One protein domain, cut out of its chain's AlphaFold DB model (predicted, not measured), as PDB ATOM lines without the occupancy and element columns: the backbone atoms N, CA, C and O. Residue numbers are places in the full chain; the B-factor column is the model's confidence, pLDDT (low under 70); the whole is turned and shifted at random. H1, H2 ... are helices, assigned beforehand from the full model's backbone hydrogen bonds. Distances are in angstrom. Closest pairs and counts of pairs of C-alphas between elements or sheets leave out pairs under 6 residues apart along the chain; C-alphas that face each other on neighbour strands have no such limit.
ATOM      1  N   GLU A  43      35.285 221.893  67.549       96.19
ATOM      2  CA  GLU A  43      35.166 222.581  68.848       96.19
ATOM      3  C   GLU A  43      36.283 222.158  69.812       96.19
ATOM      4  O   GLU A  43      36.657 222.917  70.700       96.19
ATOM      5  N   THR A  44      36.864 220.975  69.596       95.31
ATOM      6  CA  THR A  44      37.996 220.453  70.383       95.31
ATOM      7  C   THR A  44      39.364 220.927  69.886       95.31
ATOM      8  O   THR A  44      40.374 220.713  70.554       95.31
ATOM      9  N   TRP A  45      39.418 221.579  68.720       95.69
ATOM     10  CA  TRP A  45      40.662 222.071  68.135       95.69
ATOM     11  C   TRP A  45      40.873 223.552  68.463       95.69
ATOM     12  O   TRP A  45      39.905 224.307  68.591       95.69
ATOM     13  N   PRO A  46      42.135 224.022  68.519       96.50
ATOM     14  CA  PRO A  46      42.422 225.443  68.653       96.50
ATOM     15  C   PRO A  46      41.685 226.270  67.598       96.50
ATOM     16  O   PRO A  46      41.614 225.877  66.425       96.50
ATOM     17  N   ASN A  47      41.193 227.439  68.008       97.44
ATOM     18  CA  ASN A  47      40.447 228.374  67.164       97.44
ATOM     19  C   ASN A  47      39.111 227.801  66.647       97.44
ATOM     20  O   ASN A  47      38.754 228.009  65.488       97.44
ATOM     21  N   GLY A  48      38.362 227.079  67.491       97.25
ATOM     22  CA  GLY A  48      37.071 226.475  67.129       97.25
ATOM     23  C   GLY A  48      36.056 227.466  66.533       97.25
ATOM     24  O   GLY A  48      35.439 227.170  65.509       97.25
ATOM     25  N   GLU A  49      35.933 228.673  67.097       97.38
ATOM     26  CA  GLU A  49      35.062 229.724  66.543       97.38
ATOM     27  C   GLU A  49      35.531 230.184  65.154       97.38
ATOM     28  O   GLU A  49      34.742 230.252  64.209       97.38
ATOM     29  N   PHE A  50      36.832 230.432  64.991       98.50
ATOM     30  CA  PHE A  50      37.423 230.796  63.705       98.50
ATOM     31  C   PHE A  50      37.179 229.726  62.638       98.50
ATOM     32  O   PHE A  50      36.763 230.041  61.523       98.50
ATOM     33  N   ARG A  51      37.381 228.451  62.983       98.44
ATOM     34  CA  ARG A  51      37.088 227.306  62.111       98.44
ATOM     35  C   ARG A  51      35.626 227.303  61.680       98.44
ATOM     36  O   ARG A  51      35.334 227.182  60.490       98.44
ATOM     37  N   GLN A  52      34.711 227.499  62.626       98.00
ATOM     38  CA  GLN A  52      33.285 227.607  62.335       98.00
ATOM     39  C   GLN A  52      32.984 228.772  61.377       98.00
ATOM     40  O   GLN A  52      32.275 228.565  60.389       98.00
ATOM     41  N   ARG A  53      33.559 229.963  61.596       98.25
ATOM     42  CA  ARG A  53      33.388 231.110  60.686       98.25
ATOM     43  C   ARG A  53      33.956 230.847  59.293       98.25
ATOM     44  O   ARG A  53      33.335 231.240  58.307       98.25
ATOM     45  N   ILE A  54      35.094 230.156  59.166       98.50
ATOM     46  CA  ILE A  54      35.629 229.769  57.849       98.50
ATOM     47  C   ILE A  54      34.649 228.838  57.134       98.50
ATOM     48  O   ILE A  54      34.314 229.095  55.981       98.50
ATOM     49  N   ALA A  55      34.135 227.812  57.817       98.50
ATOM     50  CA  ALA A  55      33.163 226.888  57.236       98.50
ATOM     51  C   ALA A  55      31.869 227.602  56.788       98.50
ATOM     52  O   ALA A  55      31.341 227.329  55.709       98.50
ATOM     53  N   GLN A  56      31.371 228.569  57.566       98.19
ATOM     54  CA  GLN A  56      30.230 229.408  57.169       98.19
ATOM     55  C   GLN A  56      30.546 230.242  55.929       98.19
ATOM     56  O   GLN A  56      29.767 230.287  54.978       98.19
ATOM     57  N   ALA A  57      31.720 230.868  55.899       98.00
ATOM     58  CA  ALA A  57      32.124 231.722  54.796       98.00
ATOM     59  C   ALA A  57      32.444 230.932  53.505       98.00
ATOM     60  O   ALA A  57      32.358 231.491  52.408       98.00
ATOM     61  N   GLU A  58      32.740 229.633  53.620       97.94
ATOM     62  CA  GLU A  58      32.797 228.672  52.510       97.94
ATOM     63  C   GLU A  58      31.453 227.978  52.218       97.94
ATOM     64  O   GLU A  58      31.369 227.172  51.292       97.94
ATOM     65  N   ARG A  59      30.389 228.317  52.960       97.06
ATOM     66  CA  ARG A  59      29.029 227.750  52.850       97.06
ATOM     67  C   ARG A  59      28.967 226.230  53.038       97.06
ATOM     68  O   ARG A  59      28.084 225.563  52.500       97.06
ATOM     69  N   SER A  60      29.904 225.680  53.800       97.50
ATOM     70  CA  SER A  60      29.987 224.254  54.111       97.50
ATOM     71  C   SER A  60      29.346 223.914  55.458       97.50
ATOM     72  O   SER A  60      28.865 222.801  55.636       97.50
ATOM     73  N   ALA A  61      29.302 224.865  56.400       96.06
ATOM     74  CA  ALA A  61      28.869 224.613  57.777       96.06
ATOM     75  C   ALA A  61      27.427 224.085  57.900       96.06
ATOM     76  O   ALA A  61      27.135 223.329  58.825       96.06
ATOM     77  N   GLU A  62      26.553 224.486  56.976       93.62
ATOM     78  CA  GLU A  62      25.126 224.129  56.930       93.62
ATOM     79  C   GLU A  62      24.855 222.842  56.134       93.62
ATOM     80  O   GLU A  62      23.729 222.356  56.098       93.62
ATOM     81  N   GLN A  63      25.878 222.280  55.486       95.88
ATOM     82  CA  GLN A  63      25.744 221.050  54.714       95.88
ATOM     83  C   GLN A  63      25.667 219.827  55.635       95.88
ATOM     84  O   GLN A  63      26.051 219.874  56.809       95.88
ATOM     85  N   ALA A  64      25.223 218.697  55.076       93.88
ATOM     86  CA  ALA A  64      25.244 217.410  55.765       93.88
ATOM     87  C   ALA A  64      26.631 217.127  56.367       93.88
ATOM     88  O   ALA A  64      27.663 217.472  55.782       93.88
ATOM     89  N   GLN A  65      26.642 216.529  57.563       93.62
ATOM     90  CA  GLN A  65      27.867 216.280  58.332       93.62
ATOM     91  C   GLN A  65      28.731 217.544  58.483       93.62
ATOM     92  O   GLN A  65      29.955 217.481  58.425       93.62
ATOM     93  N   HIS A  66      28.102 218.717  58.609       96.94
ATOM     94  CA  HIS A  66      28.779 220.006  58.756       96.94
ATOM     95  C   HIS A  66      29.803 220.312  57.646       96.94
ATOM     96  O   HIS A  66      30.799 221.007  57.877       96.94
ATOM     97  N   GLY A  67      29.585 219.761  56.451       97.50
ATOM     98  CA  GLY A  67      30.418 220.002  55.281       97.50
ATOM     99  C   GLY A  67      31.665 219.131  55.158       97.50
ATOM    100  O   GLY A  67      32.392 219.300  54.186       97.50
ATOM    101  N   TYR A  68      31.938 218.194  56.075       98.38
ATOM    102  CA  TYR A  68      33.129 217.335  55.969       98.38
ATOM    103  C   TYR A  68      33.118 216.474  54.693       98.38
ATOM    104  O   TYR A  68      34.150 216.342  54.040       98.38
ATOM    105  N   GLY A  69      31.955 215.973  54.272       98.00
ATOM    106  CA  GLY A  69      31.836 215.098  53.101       98.00
ATOM    107  C   GLY A  69      31.809 215.800  51.736       98.00
ATOM    108  O   GLY A  69      31.669 215.129  50.716       98.00
ATOM    109  N   ILE A  70      31.889 217.135  51.672       97.88
ATOM    110  CA  ILE A  70      31.601 217.857  50.423       97.88
ATOM    111  C   ILE A  70      32.842 218.012  49.541       97.88
ATOM    112  O   ILE A  70      33.940 218.319  50.004       97.88
ATOM    113  N   ARG A  71      32.642 217.908  48.229       98.12
ATOM    114  CA  ARG A  71      33.633 218.280  47.220       98.12
ATOM    115  C   ARG A  71      33.034 219.292  46.263       98.12
ATOM    116  O   ARG A  71      31.951 219.082  45.726       98.12
ATOM    117  N   ASN A  72      33.774 220.358  45.986       97.31
ATOM    118  CA  ASN A  72      33.426 221.272  44.912       97.31
ATOM    119  C   ASN A  72      33.781 220.638  43.553       97.31
ATOM    120  O   ASN A  72      34.966 220.402  43.299       97.31
ATOM    121  N   PRO A  73      32.812 220.397  42.649       96.50
ATOM    122  CA  PRO A  73      33.073 219.714  41.381       96.50
ATOM    123  C   PRO A  73      33.901 220.554  40.402       96.50
ATOM    124  O   PRO A  73      34.557 220.007  39.524       96.50
ATOM    125  N   ARG A  74      33.895 221.885  40.547       96.69
ATOM    126  CA  ARG A  74      34.603 222.796  39.640       96.69
ATOM    127  C   ARG A  74      36.050 223.026  40.056       96.69
ATOM    128  O   ARG A  74      36.919 223.106  39.198       96.69
ATOM    129  N   SER A  75      36.304 223.207  41.350       96.50
ATOM    130  CA  SER A  75      37.647 223.518  41.859       96.50
ATOM    131  C   SER A  75      38.387 222.312  42.433       96.50
ATOM    132  O   SER A  75      39.583 222.408  42.695       96.50
ATOM    133  N   GLY A  76      37.686 221.206  42.695       97.44
ATOM    134  CA  GLY A  76      38.229 220.073  43.442       97.44
ATOM    135  C   GLY A  76      38.469 220.372  44.925       97.44
ATOM    136  O   GLY A  76      39.099 219.562  45.599       97.44
ATOM    137  N   ALA A  77      37.997 221.515  45.438       98.19
ATOM    138  CA  ALA A  77      38.095 221.853  46.853       98.19
ATOM    139  C   ALA A  77      37.368 220.812  47.712       98.19
ATOM    140  O   ALA A  77      36.238 220.428  47.401       98.19
ATOM    141  N   MET A  78      38.013 220.367  48.786       98.50
ATOM    142  CA  MET A  78      37.521 219.281  49.625       98.50
ATOM    143  C   MET A  78      37.174 219.744  51.029       98.50
ATOM    144  O   MET A  78      37.894 220.532  51.651       98.50
ATOM    145  N   GLY A  79      36.101 219.156  51.536       98.44
ATOM    146  CA  GLY A  79      35.775 219.126  52.938       98.44
ATOM    147  C   GLY A  79      35.264 220.441  53.495       98.44
ATOM    148  O   GLY A  79      34.984 221.411  52.782       98.44
ATOM    149  N   ARG A  80      35.185 220.480  54.818       98.62
ATOM    150  CA  ARG A  80      34.581 221.574  55.574       98.62
ATOM    151  C   ARG A  80      35.230 222.928  55.286       98.62
ATOM    152  O   ARG A  80      34.542 223.939  55.247       98.62
ATOM    153  N   TYR A  81      36.533 222.965  55.029       98.69
ATOM    154  CA  TYR A  81      37.271 224.216  54.800       98.69
ATOM    155  C   TYR A  81      37.576 224.497  53.327       98.69
ATOM    156  O   TYR A  81      38.319 225.435  53.031       98.69
ATOM    157  N   GLN A  82      37.018 223.685  52.420       98.50
ATOM    158  CA  GLN A  82      37.197 223.806  50.973       98.50
ATOM    159  C   GLN A  82      38.680 223.921  50.575       98.50
ATOM    160  O   GLN A  82      39.072 224.790  49.796       98.50
ATOM    161  N   LEU A  83      39.519 223.026  51.110       98.62
ATOM    162  CA  LEU A  83      40.949 222.991  50.798       98.62
ATOM    163  C   LEU A  83      41.157 222.538  49.351       98.62
ATOM    164  O   LEU A  83      40.706 221.462  48.956       98.62
ATOM    165  N   LEU A  84      41.837 223.363  48.555       98.19
ATOM    166  CA  LEU A  84      42.152 223.045  47.163       98.19
ATOM    167  C   LEU A  84      43.227 221.947  47.081       98.19
ATOM    168  O   LEU A  84      44.075 221.862  47.972       98.19
ATOM    169  N   PRO A  85      43.288 221.173  45.981       97.56
ATOM    170  CA  PRO A  85      44.358 220.195  45.770       97.56
ATOM    171  C   PRO A  85      45.768 220.795  45.909       97.56
ATOM    172  O   PRO A  85      46.604 220.242  46.618       97.56
ATOM    173  N   ASN A  86      46.003 221.984  45.339       97.62
ATOM    174  CA  ASN A  86      47.284 222.688  45.483       97.62
ATOM    175  C   ASN A  86      47.559 223.147  46.921       97.62
ATOM    176  O   ASN A  86      48.714 223.269  47.312       97.62
ATOM    177  N   THR A  87      46.518 223.400  47.717       98.19
ATOM    178  CA  THR A  87      46.687 223.700  49.141       98.19
ATOM    179  C   THR A  87      47.150 222.461  49.892       98.19
ATOM    180  O   THR A  87      48.077 222.567  50.683       98.19
ATOM    181  N   LEU A  88      46.558 221.291  49.618       98.56
ATOM    182  CA  LEU A  88      46.989 220.017  50.207       98.56
ATOM    183  C   LEU A  88      48.431 219.658  49.822       98.56
ATOM    184  O   LEU A  88      49.158 219.110  50.649       98.56
ATOM    185  N   LEU A  89      48.856 220.011  48.607       98.44
ATOM    186  CA  LEU A  89      50.254 219.929  48.185       98.44
ATOM    187  C   LEU A  89      51.158 220.865  49.008       98.44
ATOM    188  O   LEU A  89      52.141 220.410  49.584       98.44
ATOM    189  N   ASP A  90      50.820 222.157  49.113       98.12
ATOM    190  CA  ASP A  90      51.648 223.152  49.826       98.12
ATOM    191  C   ASP A  90      51.827 222.828  51.319       98.12
ATOM    192  O   ASP A  90      52.864 223.137  51.903       98.12
ATOM    193  N   ILE A  91      50.845 222.166  51.939       98.38
ATOM    194  CA  ILE A  91      50.928 221.730  53.342       98.38
ATOM    195  C   ILE A  91      51.525 220.321  53.511       98.38
ATOM    196  O   ILE A  91      51.557 219.810  54.629       98.38
ATOM    197  N   GLY A  92      51.969 219.679  52.424       98.44
ATOM    198  CA  GLY A  92      52.623 218.367  52.444       98.44
ATOM    199  C   GLY A  92      51.693 217.178  52.704       98.44
ATOM    200  O   GLY A  92      52.158 216.111  53.101       98.44
ATOM    201  N   TRP A  93      50.384 217.344  52.509       98.62
ATOM    202  CA  TRP A  93      49.398 216.258  52.607       98.62
ATOM    203  C   TRP A  93      49.274 215.465  51.306       98.62
ATOM    204  O   TRP A  93      48.952 214.277  51.337       98.62
ATOM    205  N   LYS A  94      49.574 216.109  50.175       98.69
ATOM    206  CA  LYS A  94      49.761 215.460  48.877       98.69
ATOM    207  C   LYS A  94      51.157 215.738  48.324       98.69
ATOM    208  O   LYS A  94      51.750 216.761  48.659       98.69
ATOM    209  N   ASP A  95      51.677 214.828  47.509       98.31
ATOM    210  CA  ASP A  95      52.926 215.014  46.763       98.31
ATOM    211  C   ASP A  95      52.686 215.637  45.374       98.31
ATOM    212  O   ASP A  95      51.548 215.907  44.976       98.31
ATOM    213  N   GLY A  96      53.768 215.886  44.626       97.38
ATOM    214  CA  GLY A  96      53.704 216.490  43.291       97.38
ATOM    215  C   GLY A  96      52.977 215.636  42.244       97.38
ATOM    216  O   GLY A  96      52.588 216.160  41.203       97.38
ATOM    217  N   GLN A  97      52.764 214.349  42.521       97.44
ATOM    218  CA  GLN A  97      51.994 213.417  41.699       97.44
ATOM    219  C   GLN A  97      50.527 213.320  42.158       97.44
ATOM    220  O   GLN A  97      49.721 212.648  41.520       97.44
ATOM    221  N   GLY A  98      50.156 214.015  43.239       96.69
ATOM    222  CA  GLY A  98      48.807 214.035  43.796       96.69
ATOM    223  C   GLY A  98      48.498 212.887  44.760       96.69
ATOM    224  O   GLY A  98      47.348 212.780  45.199       96.69
ATOM    225  N   ASN A  99      49.485 212.061  45.125       98.38
ATOM    226  CA  ASN A  99      49.295 210.971  46.078       98.38
ATOM    227  C   ASN A  99      49.268 211.504  47.512       98.38
ATOM    228  O   ASN A  99      49.997 212.433  47.860       98.38
ATOM    229  N   TRP A 100      48.468 210.874  48.371       98.56
ATOM    230  CA  TRP A 100      48.458 211.164  49.805       98.56
ATOM    231  C   TRP A 100      49.777 210.740  50.452       98.56
ATOM    232  O   TRP A 100      50.214 209.597  50.285       98.56
ATOM    233  N   THR A 101      50.408 211.648  51.197       98.81
ATOM    234  CA  THR A 101      51.715 211.430  51.834       98.81
ATOM    235  C   THR A 101      51.604 210.606  53.119       98.81
ATOM    236  O   THR A 101      50.512 210.368  53.639       98.81
ATOM    237  N   ALA A 102      52.744 210.193  53.683       98.50
ATOM    238  CA  ALA A 102      52.781 209.531  54.990       98.50
ATOM    239  C   ALA A 102      52.129 210.383  56.095       98.50
ATOM    240  O   ALA A 102      51.393 209.845  56.917       98.50
ATOM    241  N   THR A 103      52.325 211.706  56.065       98.19
ATOM    242  CA  THR A 103      51.707 212.658  57.001       98.19
ATOM    243  C   THR A 103      50.181 212.576  56.977       98.19
ATOM    244  O   THR A 103      49.548 212.523  58.028       98.19
ATOM    245  N   ALA A 104      49.574 212.530  55.787       98.56
ATOM    246  CA  ALA A 104      48.122 212.415  55.664       98.56
ATOM    247  C   ALA A 104      47.610 211.038  56.113       98.56
ATOM    248  O   ALA A 104      46.614 210.947  56.828       98.56
ATOM    249  N   ARG A 105      48.331 209.963  55.765       98.62
ATOM    250  CA  ARG A 105      47.974 208.594  56.176       98.62
ATOM    251  C   ARG A 105      48.029 208.414  57.689       98.62
ATOM    252  O   ARG A 105      47.138 207.788  58.247       98.62
ATOM    253  N   GLN A 106      49.015 209.012  58.358       98.38
ATOM    254  CA  GLN A 106      49.098 209.041  59.824       98.38
ATOM    255  C   GLN A 106      47.888 209.735  60.464       98.38
ATOM    256  O   GLN A 106      47.476 209.362  61.556       98.38
ATOM    257  N   ALA A 107      47.286 210.707  59.773       98.06
ATOM    258  CA  ALA A 107      46.043 211.352  60.189       98.06
ATOM    259  C   ALA A 107      44.772 210.591  59.748       98.06
ATOM    260  O   ALA A 107      43.661 211.068  59.977       98.06
ATOM    261  N   GLY A 108      44.911 209.415  59.126       98.12
ATOM    262  CA  GLY A 108      43.797 208.578  58.673       98.12
ATOM    263  C   GLY A 108      43.210 208.980  57.317       98.12
ATOM    264  O   GLY A 108      42.013 208.791  57.107       98.12
ATOM    265  N   ALA A 109      44.013 209.564  56.422       98.38
ATOM    266  CA  ALA A 109      43.619 209.879  55.050       98.38
ATOM    267  C   ALA A 109      44.626 209.316  54.031       98.38
ATOM    268  O   ALA A 109      45.716 209.861  53.847       98.38
ATOM    269  N   SER A 110      44.257 208.228  53.351       98.31
ATOM    270  CA  SER A 110      45.027 207.627  52.252       98.31
ATOM    271  C   SER A 110      44.368 207.792  50.877       98.31
ATOM    272  O   SER A 110      45.015 207.586  49.849       98.31
ATOM    273  N   SER A 111      43.108 208.235  50.847       98.56
ATOM    274  CA  SER A 111      42.356 208.557  49.635       98.56
ATOM    275  C   SER A 111      41.494 209.810  49.817       98.56
ATOM    276  O   SER A 111      41.251 210.278  50.930       98.56
ATOM    277  N   ASP A 112      40.999 210.354  48.704       98.56
ATOM    278  CA  ASP A 112      40.095 211.508  48.728       98.56
ATOM    279  C   ASP A 112      38.773 211.188  49.441       98.56
ATOM    280  O   ASP A 112      38.230 212.043  50.137       98.56
ATOM    281  N   ALA A 113      38.277 209.956  49.295       98.50
ATOM    282  CA  ALA A 113      37.081 209.485  49.985       98.50
ATOM    283  C   ALA A 113      37.315 209.376  51.499       98.50
ATOM    284  O   ALA A 113      36.496 209.857  52.278       98.50
ATOM    285  N   GLU A 114      38.457 208.822  51.918       98.56
ATOM    286  CA  GLU A 114      38.821 208.736  53.337       98.56
ATOM    287  C   GLU A 114      39.002 210.115  53.970       98.56
ATOM    288  O   GLU A 114      38.502 210.357  55.063       98.56
ATOM    289  N   PHE A 115      39.647 211.053  53.270       98.75
ATOM    290  CA  PHE A 115      39.778 212.427  53.754       98.75
ATOM    291  C   PHE A 115      38.414 213.094  53.972       98.75
ATOM    292  O   PHE A 115      38.187 213.734  55.000       98.75
ATOM    293  N   LEU A 116      37.482 212.929  53.027       98.56
ATOM    294  CA  LEU A 116      36.128 213.483  53.125       98.56
ATOM    295  C   LEU A 116      35.286 212.810  54.222       98.56
ATOM    296  O   LEU A 116      34.446 213.466  54.834       98.56
ATOM    297  N   ALA A 117      35.539 211.534  54.512       98.25
ATOM    298  CA  ALA A 117      34.861 210.788  55.569       98.25
ATOM    299  C   ALA A 117      35.475 210.980  56.971       98.25
ATOM    300  O   ALA A 117      34.891 210.523  57.951       98.25
ATOM    301  N   ASN A 118      36.632 211.646  57.091       98.31
ATOM    302  CA  ASN A 118      37.387 211.752  58.340       98.31
ATOM    303  C   ASN A 118      37.497 213.213  58.833       98.31
ATOM    304  O   ASN A 118      38.421 213.938  58.446       98.31
ATOM    305  N   PRO A 119      36.596 213.661  59.735       98.12
ATOM    306  CA  PRO A 119      36.661 214.996  60.326       98.12
ATOM    307  C   PRO A 119      38.003 215.313  60.993       98.12
ATOM    308  O   PRO A 119      38.528 216.406  60.805       98.12
ATOM    309  N   SER A 120      38.596 214.358  61.718       98.00
ATOM    310  CA  SER A 120      39.877 214.558  62.411       98.00
ATOM    311  C   SER A 120      41.018 214.848  61.429       98.00
ATOM    312  O   SER A 120      41.791 215.788  61.632       98.00
ATOM    313  N   ALA A 121      41.068 214.124  60.304       98.50
ATOM    314  CA  ALA A 121      42.024 214.394  59.231       98.50
ATOM    315  C   ALA A 121      41.850 215.813  58.665       98.50
ATOM    316  O   ALA A 121      42.825 216.536  58.472       98.50
ATOM    317  N   GLN A 122      40.612 216.265  58.450       98.69
ATOM    318  CA  GLN A 122      40.366 217.622  57.953       98.69
ATOM    319  C   GLN A 122      40.769 218.702  58.960       98.69
ATOM    320  O   GLN A 122      41.336 219.721  58.561       98.69
ATOM    321  N   GLU A 123      40.548 218.483  60.257       98.56
ATOM    322  CA  GLU A 123      40.988 219.417  61.298       98.56
ATOM    323  C   GLU A 123      42.516 219.494  61.418       98.56
ATOM    324  O   GLU A 123      43.076 220.590  61.580       98.56
ATOM    325  N   ALA A 124      43.203 218.358  61.274       98.50
ATOM    326  CA  ALA A 124      44.659 218.290  61.231       98.50
ATOM    327  C   ALA A 124      45.223 218.991  59.981       98.50
ATOM    328  O   ALA A 124      46.152 219.799  60.095       98.50
ATOM    329  N   ALA A 125      44.627 218.758  58.805       98.69
ATOM    330  CA  ALA A 125      45.007 219.417  57.554       98.69
ATOM    331  C   ALA A 125      44.801 220.927  57.639       98.69
ATOM    332  O   ALA A 125      45.684 221.701  57.270       98.69
ATOM    333  N   PHE A 126      43.669 221.361  58.192       98.75
ATOM    334  CA  PHE A 126      43.398 222.778  58.373       98.75
ATOM    335  C   PHE A 126      44.379 223.421  59.358       98.75
ATOM    336  O   PHE A 126      44.875 224.510  59.103       98.75
ATOM    337  N   SER A 127      44.773 222.724  60.426       98.38
ATOM    338  CA  SER A 127      45.817 223.212  61.340       98.38
ATOM    339  C   SER A 127      47.173 223.384  60.643       98.38
ATOM    340  O   SER A 127      47.861 224.380  60.865       98.38
ATOM    341  N   ALA A 128      47.561 222.438  59.778       98.38
ATOM    342  CA  ALA A 128      48.776 222.556  58.970       98.38
ATOM    343  C   ALA A 128      48.691 223.734  57.986       98.38
ATOM    344  O   ALA A 128      49.644 224.504  57.854       98.38
ATOM    345  N   TYR A 129      47.525 223.921  57.369       98.56
ATOM    346  CA  TYR A 129      47.225 225.056  56.505       98.56
ATOM    347  C   TYR A 129      47.327 226.408  57.224       98.56
ATOM    348  O   TYR A 129      47.955 227.331  56.698       98.56
ATOM    349  N   LEU A 130      46.761 226.531  58.426       98.38
ATOM    350  CA  LEU A 130      46.826 227.757  59.220       98.38
ATOM    351  C   LEU A 130      48.275 228.107  59.569       98.38
ATOM    352  O   LEU A 130      48.707 229.214  59.262       98.38
ATOM    353  N   ARG A 131      49.062 227.145  60.071       97.94
ATOM    354  CA  ARG A 131      50.498 227.350  60.351       97.94
ATOM    355  C   ARG A 131      51.259 227.848  59.128       97.94
ATOM    356  O   ARG A 131      51.985 228.839  59.196       97.94
TER     357      ARG A 131
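AT A GLANCE: This is residues 43 to 131 of the 235 residues of an uncharacterized protein of Roseococcus sp. SYP-B2431 (UniProt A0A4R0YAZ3). H6, the longest helix, lies near the middle, with the short helices H3, H4 and H5 set loosely round it, while H1 and H2 lie toward the other end of the longest axis. The long link of residues 68 to 84, 17 residues with no named element, folds back on itself and passes with residues 79 to 81 between H1 and H6. The printed part has 89 residues with six named helices, H1 to H6 in order along the chain, and no named strand; the class is all helix, though under half of the residues, 44 of 89, are in named elements. The whole is compact, with a radius of gyration of the C-alphas of 11.9 A, and spans 32 by 29 by 19 A.

IN THESE COORDINATES: Begin at Glu 43 and go on to C-alpha 48 at (37.071, 226.475, 67.129), where H1 begins; it holds residues 48 to 57 and is 14.3 A long. Next comes H2, residues 64 to 67, 5.8 A long. After the long stretch, look for C-alpha 85 at (44.358, 220.195, 45.770), the first of H3, residues 85 to 90, which measures 8.9 A. H4 holds residues 102 to 106 and is 6.1 A long, and H5 holds residues 112 to 117 and is 8.6 A long. H6, residues 119 to 131, runs 18.5 A to C-alpha 131 at (50.498, 227.350, 60.351).

HOW THE PARTS SIT: Start with H1: it is close to H2 but not clearly touching, and their closest C-alphas, those of Ala 55 and Gly 67, are 7.7 A apart. H1 is apart from H3, H4, H5 and H6. Go on to H3, which is close to H6 but not clearly touching; their closest C-alphas, Thr 87 and Tyr 129, are 7.5 A apart, and they run the same way at a steep tilt of 51 degrees. H4 too is close to H6 but not clearly touching, with the closest C-alphas, Ala 104 and Ala 121, 7.3 A apart. H5 and H6 only just touch, with 3 pairs of C-alphas within 8 A, and only at the corner by their link. Look there at residues 121 to 122, which alone of H6 touch H5; the closest C-alphas are those of Phe 115 and Ala 121, 6.2 A apart. These two run opposite ways at a steep tilt of 69 degrees, only just short of about perpendicular. In H1, H3, H4, H5 and H6 every O i to N i+4 pair is within hydrogen-bond range; H2 is too short for such a pair.

THE WHOLE: The two C-alphas farthest apart are those of Glu 49 and Gln 97, at 34.2 A. The links from H2 to H3, 17 residues, and from H3 to H4, 11 residues, are long. The printed part has no cut, its mean pLDDT is 97.8, and no printed residue is under 70.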